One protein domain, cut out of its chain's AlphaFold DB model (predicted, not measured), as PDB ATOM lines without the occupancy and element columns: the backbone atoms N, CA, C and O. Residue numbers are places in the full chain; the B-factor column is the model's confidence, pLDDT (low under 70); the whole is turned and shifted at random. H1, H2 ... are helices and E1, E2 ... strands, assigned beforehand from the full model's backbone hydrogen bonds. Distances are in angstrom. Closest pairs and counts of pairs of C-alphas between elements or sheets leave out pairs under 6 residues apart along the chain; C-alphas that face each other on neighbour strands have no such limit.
ATOM      1  N   PHE A  88      -7.459 -27.512 -42.694       80.19
ATOM      2  CA  PHE A  88      -7.626 -28.607 -43.644       80.19
ATOM      3  C   PHE A  88      -6.530 -29.651 -43.418       80.19
ATOM      4  O   PHE A  88      -5.343 -29.327 -43.462       80.19
ATOM      5  N   ARG A  89      -6.913 -30.899 -43.130       82.06
ATOM      6  CA  ARG A  89      -5.983 -32.010 -42.886       82.06
ATOM      7  C   ARG A  89      -5.995 -32.961 -44.073       82.06
ATOM      8  O   ARG A  89      -6.998 -33.623 -44.321       82.06
ATOM      9  N   ILE A  90      -4.867 -33.054 -44.771       79.56
ATOM     10  CA  ILE A  90      -4.625 -34.122 -45.744       79.56
ATOM     11  C   ILE A  90      -4.071 -35.307 -44.963       79.56
ATOM     12  O   ILE A  90      -2.991 -35.208 -44.378       79.56
ATOM     13  N   ILE A  91      -4.833 -36.397 -44.916       76.00
ATOM     14  CA  ILE A  91      -4.457 -37.579 -44.145       76.00
ATOM     15  C   ILE A  91      -3.385 -38.362 -44.890       76.00
ATOM     16  O   ILE A  91      -3.602 -38.835 -46.003       76.00
ATOM     17  N   GLN A  92      -2.232 -38.532 -44.247       69.19
ATOM     18  CA  GLN A  92      -1.211 -39.467 -44.705       69.19
ATOM     19  C   GLN A  92      -1.630 -40.888 -44.304       69.19
ATOM     20  O   GLN A  92      -1.962 -41.152 -43.149       69.19
ATOM     21  N   THR A  93      -1.641 -41.810 -45.265       62.44
ATOM     22  CA  THR A  93      -2.078 -43.207 -45.083       62.44
ATOM     23  C   THR A  93      -1.194 -43.989 -44.104       62.44
ATOM     24  O   THR A  93      -1.672 -44.889 -43.403       62.44
ATOM     25  N   GLU A  94       0.075 -43.607 -43.982       65.31
ATOM     26  CA  GLU A  94       1.070 -44.229 -43.108       65.31
ATOM     27  C   GLU A  94       1.239 -43.433 -41.813       65.31
ATOM     28  O   GLU A  94       2.172 -42.657 -41.636       65.31
ATOM     29  N   CYS A  95       0.314 -43.627 -40.880       67.50
ATOM     30  CA  CYS A  95       0.495 -43.169 -39.514       67.50
ATOM     31  C   CYS A  95       0.586 -44.371 -38.578       67.50
ATOM     32  O   CYS A  95      -0.341 -45.184 -38.484       67.50
ATOM     33  N   GLU A  96       1.710 -44.460 -37.877       64.25
ATOM     34  CA  GLU A  96       1.922 -45.430 -36.817       64.25
ATOM     35  C   GLU A  96       1.256 -44.913 -35.537       64.25
ATOM     36  O   GLU A  96       1.718 -43.967 -34.891       64.25
ATOM     37  N   VAL A  97       0.129 -45.523 -35.167       65.25
ATOM     38  CA  VAL A  97      -0.494 -45.282 -33.865       65.25
ATOM     39  C   VAL A  97       0.410 -45.922 -32.819       65.25
ATOM     40  O   VAL A  97       0.276 -47.100 -32.506       65.25
ATOM     41  N   THR A  98       1.367 -45.158 -32.289       57.59
ATOM     42  CA  THR A  98       2.233 -45.638 -31.208       57.59
ATOM     43  C   THR A  98       1.362 -45.969 -29.996       57.59
ATOM     44  O   THR A  98       0.810 -45.056 -29.364       57.59
ATOM     45  N   GLU A  99       1.224 -47.262 -29.699       54.00
ATOM     46  CA  GLU A  99       0.480 -47.819 -28.565       54.00
ATOM     47  C   GLU A  99       1.192 -47.509 -27.234       54.00
ATOM     48  O   GLU A  99       1.604 -48.391 -26.495       54.00
ATOM     49  N   ASP A 100       1.297 -46.232 -26.866       53.00
ATOM     50  CA  ASP A 100       1.660 -45.844 -25.492       53.00
ATOM     51  C   ASP A 100       0.472 -46.095 -24.514       53.00
ATOM     52  O   ASP A 100       0.550 -45.833 -23.315       53.00
ATOM     53  N   ALA A 101      -0.668 -46.560 -25.035       53.34
ATOM     54  CA  ALA A 101      -1.977 -46.580 -24.394       53.34
ATOM     55  C   ALA A 101      -2.114 -47.537 -23.205       53.34
ATOM     56  O   ALA A 101      -2.776 -47.213 -22.225       53.34
ATOM     57  N   ASP A 102      -1.506 -48.717 -23.277       56.56
ATOM     58  CA  ASP A 102      -1.674 -49.722 -22.224       56.56
ATOM     59  C   ASP A 102      -0.705 -49.477 -21.046       56.56
ATOM     60  O   ASP A 102      -0.934 -49.960 -19.937       56.56
ATOM     61  N   GLU A 103       0.345 -48.667 -21.254       53.47
ATOM     62  CA  GLU A 103       1.373 -48.353 -20.250       53.47
ATOM     63  C   GLU A 103       1.283 -46.946 -19.632       53.47
ATOM     64  O   GLU A 103       1.975 -46.658 -18.643       53.47
ATOM     65  N   MET A 104       0.489 -46.038 -20.210       66.12
ATOM     66  CA  MET A 104       0.316 -44.684 -19.682       66.12
ATOM     67  C   MET A 104      -0.805 -44.628 -18.640       66.12
ATOM     68  O   MET A 104      -1.977 -44.839 -18.938       66.12
ATOM     69  N   ASP A 105      -0.444 -44.265 -17.408       76.75
ATOM     70  CA  ASP A 105      -1.413 -43.947 -16.356       76.75
ATOM     71  C   ASP A 105      -2.214 -42.690 -16.748       76.75
ATOM     72  O   ASP A 105      -1.654 -41.684 -17.188       76.75
ATOM     73  N   ILE A 106      -3.528 -42.717 -16.527       87.19
ATOM     74  CA  ILE A 106      -4.439 -41.571 -16.665       87.19
ATOM     75  C   ILE A 106      -3.887 -40.334 -15.948       87.19
ATOM     76  O   ILE A 106      -3.984 -39.220 -16.463       87.19
ATOM     77  N   ARG A 107      -3.239 -40.517 -14.790       85.94
ATOM     78  CA  ARG A 107      -2.614 -39.413 -14.043       85.94
ATOM     79  C   ARG A 107      -1.488 -38.733 -14.824       85.94
ATOM     80  O   ARG A 107      -1.261 -37.542 -14.631       85.94
ATOM     81  N   VAL A 108      -0.766 -39.468 -15.673       88.00
ATOM     82  CA  VAL A 108       0.279 -38.912 -16.545       88.00
ATOM     83  C   VAL A 108      -0.359 -38.049 -17.630       88.00
ATOM     84  O   VAL A 108       0.037 -36.896 -17.779       88.00
ATOM     85  N   LEU A 109      -1.395 -38.549 -18.309       89.81
ATOM     86  CA  LEU A 109      -2.146 -37.769 -19.301       89.81
ATOM     87  C   LEU A 109      -2.691 -36.468 -18.696       89.81
ATOM     88  O   LEU A 109      -2.426 -35.381 -19.210       89.81
ATOM     89  N   GLN A 110      -3.385 -36.566 -17.563       90.50
ATOM     90  CA  GLN A 110      -3.958 -35.406 -16.874       90.50
ATOM     91  C   GLN A 110      -2.888 -34.388 -16.459       90.50
ATOM     92  O   GLN A 110      -3.102 -33.189 -16.613       90.50
ATOM     93  N   SER A 111      -1.713 -34.843 -16.003       88.75
ATOM     94  CA  SER A 111      -0.609 -33.940 -15.637       88.75
ATOM     95  C   SER A 111      -0.037 -33.143 -16.814       88.75
ATOM     96  O   SER A 111       0.525 -32.076 -16.600       88.75
ATOM     97  N   VAL A 112      -0.211 -33.635 -18.046       90.62
ATOM     98  CA  VAL A 112       0.216 -32.960 -19.285       90.62
ATOM     99  C   VAL A 112      -0.928 -32.131 -19.894       90.62
ATOM    100  O   VAL A 112      -0.760 -31.518 -20.938       90.62
ATOM    101  N   GLY A 113      -2.097 -32.061 -19.246       92.44
ATOM    102  CA  GLY A 113      -3.225 -31.246 -19.710       92.44
ATOM    103  C   GLY A 113      -4.177 -31.965 -20.665       92.44
ATOM    104  O   GLY A 113      -4.945 -31.313 -21.376       92.44
ATOM    105  N   PHE A 114      -4.148 -33.299 -20.695       95.00
ATOM    106  CA  PHE A 114      -5.186 -34.078 -21.360       95.00
ATOM    107  C   PHE A 114      -6.456 -34.132 -20.520       95.00
ATOM    108  O   PHE A 114      -6.423 -34.360 -19.309       95.00
ATOM    109  N   MET A 115      -7.584 -33.978 -21.197       95.00
ATOM    110  CA  MET A 115      -8.918 -34.114 -20.644       95.00
ATOM    111  C   MET A 115      -9.586 -35.341 -21.235       95.00
ATOM    112  O   MET A 115      -9.437 -35.632 -22.421       95.00
ATOM    113  N   GLU A 116     -10.326 -36.051 -20.395       94.81
ATOM    114  CA  GLU A 116     -11.172 -37.139 -20.861       94.81
ATOM    115  C   GLU A 116     -12.344 -36.580 -21.673       94.81
ATOM    116  O   GLU A 116     -12.942 -35.557 -21.308       94.81
ATOM    117  N   ILE A 117     -12.650 -37.266 -22.768       95.81
ATOM    118  CA  ILE A 117     -13.849 -37.054 -23.571       95.81
ATOM    119  C   ILE A 117     -14.686 -38.331 -23.567       95.81
ATOM    120  O   ILE A 117     -14.149 -39.436 -23.429       95.81
ATOM    121  N   THR A 118     -15.998 -38.185 -23.699       95.31
ATOM    122  CA  THR A 118     -16.902 -39.335 -23.783       95.31
ATOM    123  C   THR A 118     -16.883 -39.955 -25.182       95.31
ATOM    124  O   THR A 118     -16.344 -39.384 -26.135       95.31
ATOM    125  N   GLU A 119     -17.462 -41.147 -25.320       93.88
ATOM    126  CA  GLU A 119     -17.590 -41.806 -26.622       93.88
ATOM    127  C   GLU A 119     -18.502 -41.005 -27.562       93.88
ATOM    128  O   GLU A 119     -18.160 -40.810 -28.726       93.88
ATOM    129  N   GLU A 120     -19.580 -40.420 -27.036       95.38
ATOM    130  CA  GLU A 120     -20.492 -39.550 -27.784       95.38
ATOM    131  C   GLU A 120     -19.796 -38.261 -28.247       95.38
ATOM    132  O   GLU A 120     -20.023 -37.785 -29.358       95.38
ATOM    133  N   GLU A 121     -18.909 -37.699 -27.418       95.31
ATOM    134  CA  GLU A 121     -18.081 -36.550 -27.800       95.31
ATOM    135  C   GLU A 121     -17.114 -36.917 -28.928       95.31
ATOM    136  O   GLU A 121     -16.959 -36.148 -29.876       95.31
ATOM    137  N   LYS A 122     -16.505 -38.108 -28.874       95.12
ATOM    138  CA  LYS A 122     -15.657 -38.632 -29.952       95.12
ATOM    139  C   LYS A 122     -16.456 -38.819 -31.243       95.12
ATOM    140  O   LYS A 122     -16.014 -38.365 -32.292       95.12
ATOM    141  N   GLU A 123     -17.635 -39.431 -31.186       94.31
ATOM    142  CA  GLU A 123     -18.512 -39.594 -32.356       94.31
ATOM    143  C   GLU A 123     -18.943 -38.248 -32.945       94.31
ATOM    144  O   GLU A 123     -18.954 -38.067 -34.165       94.31
ATOM    145  N   HIS A 124     -19.241 -37.267 -32.092       92.12
ATOM    146  CA  HIS A 124     -19.535 -35.909 -32.531       92.12
ATOM    147  C   HIS A 124     -18.359 -35.287 -33.297       92.12
ATOM    148  O   HIS A 124     -18.568 -34.658 -34.340       92.12
ATOM    149  N   LEU A 125     -17.126 -35.485 -32.817       93.00
ATOM    150  CA  LEU A 125     -15.926 -35.043 -33.525       93.00
ATOM    151  C   LEU A 125     -15.817 -35.708 -34.897       93.00
ATOM    152  O   LEU A 125     -15.626 -34.996 -35.880       93.00
ATOM    153  N   GLU A 126     -16.013 -37.025 -35.000       93.06
ATOM    154  CA  GLU A 126     -15.964 -37.742 -36.285       93.06
ATOM    155  C   GLU A 126     -16.996 -37.186 -37.276       93.06
ATOM    156  O   GLU A 126     -16.685 -36.877 -38.429       93.06
ATOM    157  N   GLN A 127     -18.225 -36.956 -36.813       90.50
ATOM    158  CA  GLN A 127     -19.303 -36.418 -37.643       90.50
ATOM    159  C   GLN A 127     -19.015 -35.000 -38.149       90.50
ATOM    160  O   GLN A 127     -19.314 -34.693 -39.313       90.50
ATOM    161  N   ARG A 128     -18.462 -34.136 -37.288       88.75
ATOM    162  CA  ARG A 128     -18.203 -32.718 -37.590       88.75
ATOM    163  C   ARG A 128     -16.949 -32.504 -38.422       88.75
ATOM    164  O   ARG A 128     -16.966 -31.672 -39.320       88.75
ATOM    165  N   THR A 129     -15.891 -33.246 -38.130       88.50
ATOM    166  CA  THR A 129     -14.574 -33.064 -38.756       88.50
ATOM    167  C   THR A 129     -14.345 -33.978 -39.950       88.50
ATOM    168  O   THR A 129     -13.394 -33.777 -40.698       88.50
ATOM    169  N   LYS A 130     -15.185 -35.006 -40.132       90.50
ATOM    170  CA  LYS A 130     -14.959 -36.097 -41.098       90.50
ATOM    171  C   LYS A 130     -13.652 -36.862 -40.868       90.50
ATOM    172  O   LYS A 130     -13.274 -37.669 -41.704       90.50
ATOM    173  N   CYS A 131     -12.984 -36.627 -39.741       89.31
ATOM    174  CA  CYS A 131     -11.824 -37.379 -39.303       89.31
ATOM    175  C   CYS A 131     -12.299 -38.673 -38.648       89.31
ATOM    176  O   CYS A 131     -13.155 -38.646 -37.770       89.31
ATOM    177  N   THR A 132     -11.722 -39.798 -39.039       91.12
ATOM    178  CA  THR A 132     -11.865 -41.064 -38.323       91.12
ATOM    179  C   THR A 132     -11.095 -41.030 -37.000       91.12
ATOM    180  O   THR A 132     -10.192 -40.214 -36.794       91.12
ATOM    181  N   GLU A 133     -11.395 -41.964 -36.096       90.75
ATOM    182  CA  GLU A 133     -10.600 -42.192 -34.884       90.75
ATOM    183  C   GLU A 133      -9.090 -42.305 -35.166       90.75
ATOM    184  O   GLU A 133      -8.274 -41.730 -34.439       90.75
ATOM    185  N   ARG A 134      -8.713 -42.995 -36.251       87.81
ATOM    186  CA  ARG A 134      -7.316 -43.124 -36.682       87.81
ATOM    187  C   ARG A 134      -6.730 -41.763 -37.043       87.81
ATOM    188  O   ARG A 134      -5.649 -41.436 -36.570       87.81
ATOM    189  N   ASP A 135      -7.446 -40.942 -37.801       89.50
ATOM    190  CA  ASP A 135      -6.966 -39.605 -38.171       89.50
ATOM    191  C   ASP A 135      -6.764 -38.729 -36.940       89.50
ATOM    192  O   ASP A 135      -5.764 -38.022 -36.829       89.50
ATOM    193  N   MET A 136      -7.672 -38.824 -35.968       90.75
ATOM    194  CA  MET A 136      -7.550 -38.116 -34.698       90.75
ATOM    195  C   MET A 136      -6.346 -38.588 -33.874       90.75
ATOM    196  O   MET A 136      -5.672 -37.764 -33.256       90.75
ATOM    197  N   LEU A 137      -6.016 -39.881 -33.899       88.62
ATOM    198  CA  LEU A 137      -4.794 -40.420 -33.285       88.62
ATOM    199  C   LEU A 137      -3.519 -39.940 -33.986       88.62
ATOM    200  O   LEU A 137      -2.464 -39.867 -33.355       88.62
ATOM    201  N   CYS A 138      -3.606 -39.602 -35.269       86.19
ATOM    202  CA  CYS A 138      -2.473 -39.309 -36.140       86.19
ATOM    203  C   CYS A 138      -2.171 -37.823 -36.258       86.19
ATOM    204  O   CYS A 138      -1.057 -37.395 -35.974       86.19
ATOM    205  N   GLU A 139      -3.182 -37.030 -36.573       86.38
ATOM    206  CA  GLU A 139      -3.071 -35.599 -36.850       86.38
ATOM    207  C   GLU A 139      -3.369 -34.731 -35.626       86.38
ATOM    208  O   GLU A 139      -2.951 -33.576 -35.557       86.38
ATOM    209  N   PHE A 140      -4.053 -35.294 -34.630       90.88
ATOM    210  CA  PHE A 140      -4.473 -34.588 -33.424       90.88
ATOM    211  C   PHE A 140      -3.958 -35.287 -32.171       90.88
ATOM    212  O   PHE A 140      -3.315 -36.334 -32.211       90.88
ATOM    213  N   SER A 141      -4.193 -34.698 -31.013       92.25
ATOM    214  CA  SER A 141      -3.714 -35.230 -29.742       92.25
ATOM    215  C   SER A 141      -4.539 -36.402 -29.212       92.25
ATOM    216  O   SER A 141      -4.338 -36.756 -28.060       92.25
ATOM    217  N   LEU A 142      -5.441 -37.032 -29.979       92.38
ATOM    218  CA  LEU A 142      -6.267 -38.109 -29.423       92.38
ATOM    219  C   LEU A 142      -5.384 -39.224 -28.850       92.38
ATOM    220  O   LEU A 142      -4.416 -39.672 -29.469       92.38
ATOM    221  N   LYS A 143      -5.720 -39.663 -27.639       90.81
ATOM    222  CA  LYS A 143      -5.159 -40.840 -26.978       90.81
ATOM    223  C   LYS A 143      -6.305 -41.715 -26.499       90.81
ATOM    224  O   LYS A 143      -7.300 -41.216 -25.984       90.81
ATOM    225  N   ILE A 144      -6.154 -43.023 -26.663       89.25
ATOM    226  CA  ILE A 144      -7.155 -44.008 -26.258       89.25
ATOM    227  C   ILE A 144      -6.479 -44.941 -25.275       89.25
ATOM    228  O   ILE A 144      -5.464 -45.517 -25.631       89.25
ATOM    229  N   LEU A 145      -7.021 -45.097 -24.071       87.06
ATOM    230  CA  LEU A 145      -6.542 -46.072 -23.093       87.06
ATOM    231  C   LEU A 145      -7.526 -47.239 -23.009       87.06
ATOM    232  O   LEU A 145      -8.738 -47.024 -22.908       87.06
ATOM    233  N   LYS A 146      -7.018 -48.473 -23.018       84.31
ATOM    234  CA  LYS A 146      -7.823 -49.671 -22.755       84.31
ATOM    235  C   LYS A 146      -7.786 -49.955 -21.254       84.31
ATOM    236  O   LYS A 146      -6.738 -50.231 -20.684       84.31
ATOM    237  N   HIS A 147      -8.939 -49.913 -20.598       76.75
ATOM    238  CA  HIS A 147      -9.066 -50.238 -19.183       76.75
ATOM    239  C   HIS A 147      -9.878 -51.522 -19.005       76.75
ATOM    240  O   HIS A 147     -11.042 -51.598 -19.393       76.75
ATOM    241  N   LYS A 148      -9.268 -52.537 -18.381       74.94
ATOM    242  CA  LYS A 148      -9.993 -53.722 -17.907       74.94
ATOM    243  C   LYS A 148     -10.799 -53.374 -16.661       74.94
ATOM    244  O   LYS A 148     -10.235 -52.990 -15.641       74.94
ATOM    245  N   THR A 149     -12.106 -53.521 -16.766       74.50
ATOM    246  CA  THR A 149     -13.052 -53.348 -15.661       74.50
ATOM    247  C   THR A 149     -13.087 -54.582 -14.752       74.50
ATOM    248  O   THR A 149     -12.507 -55.622 -15.078       74.50
ATOM    249  N   ALA A 150     -13.738 -54.469 -13.587       76.12
ATOM    250  CA  ALA A 150     -13.854 -55.565 -12.618       76.12
ATOM    251  C   ALA A 150     -14.546 -56.809 -13.210       76.12
ATOM    252  O   ALA A 150     -14.190 -57.937 -12.880       76.12
ATOM    253  N   ASP A 151     -15.469 -56.600 -14.149       80.94
ATOM    254  CA  ASP A 151     -16.163 -57.614 -14.946       80.94
ATOM    255  C   ASP A 151     -15.328 -58.154 -16.124       80.94
ATOM    256  O   ASP A 151     -15.842 -58.882 -16.965       80.94
ATOM    257  N   LYS A 152     -14.024 -57.843 -16.186       75.25
ATOM    258  CA  LYS A 152     -13.086 -58.224 -17.262       75.25
ATOM    259  C   LYS A 152     -13.432 -57.657 -18.645       75.25
ATOM    260  O   LYS A 152     -12.727 -57.959 -19.609       75.25
ATOM    261  N   THR A 153     -14.432 -56.788 -18.745       81.00
ATOM    262  CA  THR A 153     -14.752 -56.066 -19.974       81.00
ATOM    263  C   THR A 153     -13.682 -55.008 -20.243       81.00
ATOM    264  O   THR A 153     -13.271 -54.262 -19.348       81.00
ATOM    265  N   ILE A 154     -13.201 -54.933 -21.482       80.75
ATOM    266  CA  ILE A 154     -12.266 -53.884 -21.898       80.75
ATOM    267  C   ILE A 154     -13.090 -52.656 -22.273       80.75
ATOM    268  O   ILE A 154     -13.812 -52.674 -23.264       80.75
ATOM    269  N   ARG A 155     -12.974 -51.587 -21.482       83.38
ATOM    270  CA  ARG A 155     -13.540 -50.277 -21.812       83.38
ATOM    271  C   ARG A 155     -12.471 -49.370 -22.395       83.38
ATOM    272  O   ARG A 155     -11.328 -49.376 -21.943       83.38
ATOM    273  N   ARG A 156     -12.854 -48.582 -23.394       87.31
ATOM    274  CA  ARG A 156     -11.991 -47.586 -24.034       87.31
ATOM    275  C   ARG A 156     -12.242 -46.239 -23.370       87.31
ATOM    276  O   ARG A 156     -13.389 -45.881 -23.128       87.31
ATOM    277  N   ARG A 157     -11.177 -45.515 -23.042       89.69
ATOM    278  CA  ARG A 157     -11.249 -44.147 -22.516       89.69
ATOM    279  C   ARG A 157     -10.510 -43.221 -23.458       89.69
ATOM    280  O   ARG A 157      -9.382 -43.525 -23.842       89.69
ATOM    281  N   TYR A 158     -11.142 -42.115 -23.818       92.44
ATOM    282  CA  TYR A 158     -10.651 -41.186 -24.826       92.44
ATOM    283  C   TYR A 158     -10.129 -39.921 -24.155       92.44
ATOM    284  O   TYR A 158     -10.756 -39.393 -23.242       92.44
ATOM    285  N   PHE A 159      -8.983 -39.429 -24.610       94.06
ATOM    286  CA  PHE A 159      -8.342 -38.244 -24.061       94.06
ATOM    287  C   PHE A 159      -7.887 -37.313 -25.179       94.06
ATOM    288  O   PHE A 159      -7.239 -37.755 -26.126       94.06
ATOM    289  N   LEU A 160      -8.173 -36.021 -25.032       94.56
ATOM    290  CA  LEU A 160      -7.683 -34.952 -25.903       94.56
ATOM    291  C   LEU A 160      -6.940 -33.905 -25.082       94.56
ATOM    292  O   LEU A 160      -7.325 -33.582 -23.959       94.56
ATOM    293  N   HIS A 161      -5.864 -33.361 -25.637       95.56
ATOM    294  CA  HIS A 161      -5.121 -32.295 -24.985       95.56
ATOM    295  C   HIS A 161      -5.945 -30.997 -24.974       95.56
ATOM    296  O   HIS A 161      -6.520 -30.619 -25.987       95.56
ATOM    297  N   GLY A 162      -5.962 -30.249 -23.865       93.00
ATOM    298  CA  GLY A 162      -6.805 -29.051 -23.721       93.00
ATOM    299  C   GLY A 162      -6.556 -27.926 -24.733       93.00
ATOM    300  O   GLY A 162      -7.460 -27.162 -25.048       93.00
ATOM    301  N   ARG A 163      -5.333 -27.848 -25.261       92.00
ATOM    302  CA  ARG A 163      -4.931 -26.930 -26.349       92.00
ATOM    303  C   ARG A 163      -5.152 -27.481 -27.764       92.00
ATOM    304  O   ARG A 163      -4.740 -26.843 -28.725       92.00
ATOM    305  N   ASP A 164      -5.715 -28.676 -27.903       91.62
ATOM    306  CA  ASP A 164      -6.013 -29.247 -29.214       91.62
ATOM    307  C   ASP A 164      -7.165 -28.483 -29.886       91.62
ATOM    308  O   ASP A 164      -8.156 -28.187 -29.214       91.62
ATOM    309  N   PRO A 165      -7.095 -28.176 -31.195       89.19
ATOM    310  CA  PRO A 165      -8.191 -27.509 -31.898       89.19
ATOM    311  C   PRO A 165      -9.530 -28.269 -31.827       89.19
ATOM    312  O   PRO A 165     -10.585 -27.636 -31.858       89.19
ATOM    313  N   LEU A 166      -9.523 -29.598 -31.666       91.06
ATOM    314  CA  LEU A 166     -10.744 -30.392 -31.483       91.06
ATOM    315  C   LEU A 166     -11.466 -30.082 -30.165       91.06
ATOM    316  O   LEU A 166     -12.685 -30.237 -30.086       91.06
ATOM    317  N   MET A 167     -10.762 -29.587 -29.143       92.38
ATOM    318  CA  MET A 167     -11.381 -29.257 -27.854       92.38
ATOM    319  C   MET A 167     -12.402 -28.126 -27.950       92.38
ATOM    320  O   MET A 167     -13.314 -28.067 -27.127       92.38
ATOM    321  N   VAL A 168     -12.301 -27.264 -28.964       88.75
ATOM    322  CA  VAL A 168     -13.316 -26.237 -29.232       88.75
ATOM    323  C   VAL A 168     -14.657 -26.888 -29.584       88.75
ATOM    324  O   VAL A 168     -15.694 -26.480 -29.062       88.75
ATOM    325  N   LEU A 169     -14.640 -27.942 -30.406       88.69
ATOM    326  CA  LEU A 169     -15.843 -28.682 -30.801       88.69
ATOM    327  C   LEU A 169     -16.422 -29.482 -29.630       88.69
ATOM    328  O   LEU A 169     -17.632 -29.462 -29.415       88.69
ATOM    329  N   VAL A 170     -15.562 -30.107 -28.817       91.94
ATOM    330  CA  VAL A 170     -15.985 -30.759 -27.563       91.94
ATOM    331  C   VAL A 170     -16.648 -29.743 -26.629       91.94
ATOM    332  O   VAL A 170     -17.723 -29.998 -26.089       91.94
ATOM    333  N   GLY A 171     -16.047 -28.563 -26.465       90.19
ATOM    334  CA  GLY A 171     -16.607 -27.481 -25.659       90.19
ATOM    335  C   GLY A 171     -17.969 -27.007 -26.173       90.19
ATOM    336  O   GLY A 171     -18.890 -26.818 -25.378       90.19
ATOM    337  N   ALA A 172     -18.133 -26.859 -27.490       87.00
ATOM    338  CA  ALA A 172     -19.411 -26.492 -28.098       87.00
ATOM    339  C   ALA A 172     -20.493 -27.559 -27.857       87.00
ATOM    340  O   ALA A 172     -21.617 -27.221 -27.475       87.00
ATOM    341  N   PHE A 173     -20.135 -28.841 -28.002       89.56
ATOM    342  CA  PHE A 173     -21.026 -29.970 -27.737       89.56
ATOM    343  C   PHE A 173     -21.477 -30.019 -26.273       89.56
ATOM    344  O   PHE A 173     -22.679 -30.047 -25.999       89.56
ATOM    345  N   ARG A 174     -20.535 -29.931 -25.323       92.44
ATOM    346  CA  ARG A 174     -20.819 -29.914 -23.874       92.44
ATOM    347  C   ARG A 174     -21.761 -28.782 -23.474       92.44
ATOM    348  O   ARG A 174     -22.667 -28.982 -22.670       92.44
ATOM    349  N   ASN A 175     -21.576 -27.606 -24.070       88.38
ATOM    350  CA  ASN A 175     -22.406 -26.430 -23.810       88.38
ATOM    351  C   ASN A 175     -23.737 -26.434 -24.581       88.38
ATOM    352  O   ASN A 175     -24.484 -25.460 -24.504       88.38
ATOM    353  N   LYS A 176     -24.050 -27.511 -25.321       84.25
ATOM    354  CA  LYS A 176     -25.262 -27.646 -26.148       84.25
ATOM    355  C   LYS A 176     -25.466 -26.454 -27.085       84.25
ATOM    356  O   LYS A 176     -26.603 -26.055 -27.351       84.25
ATOM    357  N   ILE A 177     -24.369 -25.883 -27.579       74.50
ATOM    358  CA  ILE A 177     -24.417 -24.778 -28.529       74.50
ATOM    359  C   ILE A 177     -24.903 -25.368 -29.854       74.50
ATOM    360  O   ILE A 177     -24.143 -25.978 -30.604       74.50
ATOM    361  N   LYS A 178     -26.214 -25.254 -30.096       57.47
ATOM    362  CA  LYS A 178     -26.856 -25.667 -31.344       57.47
ATOM    363  C   LYS A 178     -26.348 -24.769 -32.464       57.47
ATOM    364  O   LYS A 178     -26.650 -23.582 -32.464       57.47
ATOM    365  N   ASP A 179     -25.585 -25.353 -33.382       57.97
ATOM    366  CA  ASP A 179     -25.268 -24.793 -34.699       57.97
ATOM    367  C   ASP A 179     -24.937 -23.305 -34.696       57.97
ATOM    368  O   ASP A 179     -25.500 -22.505 -35.448       57.97
ATOM    369  N   SER A 180     -23.983 -22.916 -33.855       45.31
ATOM    370  CA  SER A 180     -23.457 -21.578 -33.976       45.31
ATOM    371  C   SER A 180     -22.536 -21.542 -35.196       45.31
ATOM    372  O   SER A 180     -21.363 -21.906 -35.151       45.31
ATOM    373  N   ASN A 181     -23.067 -20.976 -36.279       47.56
ATOM    374  CA  ASN A 181     -22.329 -20.217 -37.294       47.56
ATOM    375  C   ASN A 181     -21.489 -19.072 -36.673       47.56
ATOM    376  O   ASN A 181     -21.225 -18.064 -37.323       47.56
ATOM    377  N   THR A 182     -21.090 -19.166 -35.402       45.97
ATOM    378  CA  THR A 182     -20.105 -18.285 -34.803       45.97
ATOM    379  C   THR A 182     -18.764 -18.689 -35.392       45.97
ATOM    380  O   THR A 182     -18.315 -19.812 -35.141       45.97
ATOM    381  N   PRO A 183     -18.122 -17.816 -36.182       45.66
ATOM    382  CA  PRO A 183     -16.777 -18.064 -36.656       45.66
ATOM    383  C   PRO A 183     -15.887 -18.115 -35.417       45.66
ATOM    384  O   PRO A 183     -15.535 -17.085 -34.846       45.66
ATOM    385  N   PHE A 184     -15.557 -19.321 -34.959       52.19
ATOM    386  CA  PHE A 184     -14.521 -19.524 -33.959       52.19
ATOM    387  C   PHE A 184     -13.199 -19.153 -34.644       52.19
ATOM    388  O   PHE A 184     -12.590 -19.968 -35.321       52.19
ATOM    389  N   PHE A 185     -12.870 -17.860 -34.580       47.50
ATOM    390  CA  PHE A 185     -11.677 -17.175 -35.077       47.50
ATOM    391  C   PHE A 185     -11.131 -17.670 -36.436       47.50
ATOM    392  O   PHE A 185     -10.294 -18.560 -36.517       47.50
ATOM    393  N   GLY A 186     -11.544 -16.998 -37.516       42.62
ATOM    394  CA  GLY A 186     -10.716 -16.848 -38.722       42.62
ATOM    395  C   GLY A 186     -11.117 -17.626 -39.976       42.62
ATOM    396  O   GLY A 186     -10.837 -17.134 -41.063       42.62
ATOM    397  N   SER A 187     -11.807 -18.769 -39.890       39.97
ATOM    398  CA  SER A 187     -12.294 -19.461 -41.101       39.97
ATOM    399  C   SER A 187     -13.353 -20.541 -40.826       39.97
ATOM    400  O   SER A 187     -13.128 -21.700 -41.143       39.97
ATOM    401  N   GLY A 188     -14.489 -20.184 -40.216       46.91
ATOM    402  CA  GLY A 188     -15.815 -20.819 -40.402       46.91
ATOM    403  C   GLY A 188     -16.052 -22.333 -40.202       46.91
ATOM    404  O   GLY A 188     -17.208 -22.734 -40.171       46.91
ATOM    405  N   ALA A 189     -15.047 -23.183 -40.040       58.09
ATOM    406  CA  ALA A 189     -15.202 -24.619 -39.864       58.09
ATOM    407  C   ALA A 189     -14.069 -25.118 -38.970       58.09
ATOM    408  O   ALA A 189     -12.908 -24.754 -39.168       58.09
ATOM    409  N   GLY A 190     -14.410 -25.935 -37.972       67.25
ATOM    410  CA  GLY A 190     -13.412 -26.689 -37.220       67.25
ATOM    411  C   GLY A 190     -12.527 -27.519 -38.160       67.25
ATOM    412  O   GLY A 190     -12.839 -27.669 -39.348       67.25
ATOM    413  N   PRO A 191     -11.410 -28.056 -37.655       80.31
ATOM    414  CA  PRO A 191     -10.492 -28.790 -38.504       80.31
ATOM    415  C   PRO A 191     -11.224 -29.948 -39.202       80.31
ATOM    416  O   PRO A 191     -12.011 -30.650 -38.573       80.31
ATOM    417  N   THR A 192     -11.006 -30.109 -40.505       85.38
ATOM    418  CA  THR A 192     -11.683 -31.110 -41.340       85.38
ATOM    419  C   THR A 192     -10.649 -32.012 -42.005       85.38
ATOM    420  O   THR A 192      -9.644 -31.516 -42.522       85.38
ATOM    421  N   CYS A 193     -10.886 -33.321 -41.995       85.50
ATOM    422  CA  CYS A 193     -10.036 -34.303 -42.657       85.50
ATOM    423  C   CYS A 193     -10.522 -34.599 -44.073       85.50
ATOM    424  O   CYS A 193     -11.718 -34.758 -44.317       85.50
ATOM    425  N   HIS A 194      -9.573 -34.687 -45.000       81.44
ATOM    426  CA  HIS A 194      -9.803 -35.132 -46.362       81.44
ATOM    427  C   HIS A 194      -8.937 -36.354 -46.642       81.44
ATOM    428  O   HIS A 194      -7.710 -36.318 -46.509       81.44
ATOM    429  N   HIS A 195      -9.596 -37.428 -47.057       75.75
ATOM    430  CA  HIS A 195      -8.950 -38.628 -47.560       75.75
ATOM    431  C   HIS A 195      -8.776 -38.452 -49.066       75.75
ATOM    432  O   HIS A 195      -9.762 -38.261 -49.777       75.75
ATOM    433  N   SER A 196      -7.529 -38.367 -49.522       61.22
ATOM    434  CA  SER A 196      -7.181 -38.355 -50.947       61.22
ATOM    435  C   SER A 196      -7.234 -39.755 -51.535       61.22
ATOM    436  O   SER A 196      -6.737 -40.664 -50.830       61.22
TER     437      SER A 196
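What this domain is: This is residues 88 to 196 of the 196 residues of an uncharacterized protein of Elusimicrobia bacterium RIFCSPHIGHO2_02_FULL_57_9 (UniProt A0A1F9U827). Two helices, H2 and H3, lie in the middle between a three-stranded sheet, E2, E4 and E3, and a small two-stranded ladder, E1 and E5, made near the two ends of the printed part. H1 covers part of one face of the larger sheet, H4 packs on H2, and the long hairpin of E3 and E4 reaches away from the ladder. The printed part has 109 residues with four named helices and five named strands, in the order E1 H1 E2 H2 H3 E3 E4 H4 E5. The larger sheet runs E2, E4, E3 and is antiparallel, the ladder is parallel, and the class is mixed, helices and strands. The whole is compact, with a radius of gyration of the C-alphas of 14.7 A and spans of 44 by 34 by 25 A.

Where its parts are: E1, residues 88 to 90, begins at C-alpha 88 (-7.626, -28.607, -43.644). H1 is residues 106 to 111 and E2 residues 114 to 117. H2, residues 119 to 129, is 15.3 A long, and H3 is residues 133 to 139. E3, residues 143 to 148, is 16.5 A long; E4, residues 154 to 161, is 22.9 A long and ends at C-alpha 161 (-5.121, -32.295, -24.985). H4, residues 166 to 174, is 12.6 A long. E5, residues 192 to 194, ends at C-alpha 194 (-9.803, -35.132, -46.362).

How they stand to each other: E1 and E5 are parallel at 30 degrees, with N 89 and O 192 2.9 A apart, within hydrogen-bond range. E2 and E4 are antiparallel at 128 degrees, with N 115 and O 160 at 2.8 A. E3 and E4 form an antiparallel hairpin at 153 degrees, with N 145 and O 157 at 2.8 A. E2, H2, H3 and E3 make a split strand-helix-strand unit, two strands running the same way with E4 between them in the sheet; its crossover is right-handed. H1 is on this sheet at a height of 8.7 A, only just over E2 and E4, with 3 C-alphas falling on each. H2, H3 and H4 only graze it. H2 and H4 touch at a steep tilt of 61 degrees, opposite ways; their closest C-alphas are those of Glu 121 and Val 170, 6.2 A. H2 and H3 are close but not clearly touching, the C-alphas of Glu 126 and Glu 133 being closest at 7.1 A. The closest C-alphas of H2 and E5 are those of Thr 129 and Thr 192, 4.3 A. In H1, H2, H3 and H4 every O i to N i+4 pair is within hydrogen-bond range.

The domain as a whole: The two C-alphas farthest apart, those of Asp 151 and Gly 186, are 47.5 A apart. The printed part has no cut. The links E1 to H1, 15 residues, and H4 to E5, 17 residues, are long. The mean pLDDT of the printed part is 80.0; residues 92 to 104, 178 to 190 and 196 are under 70.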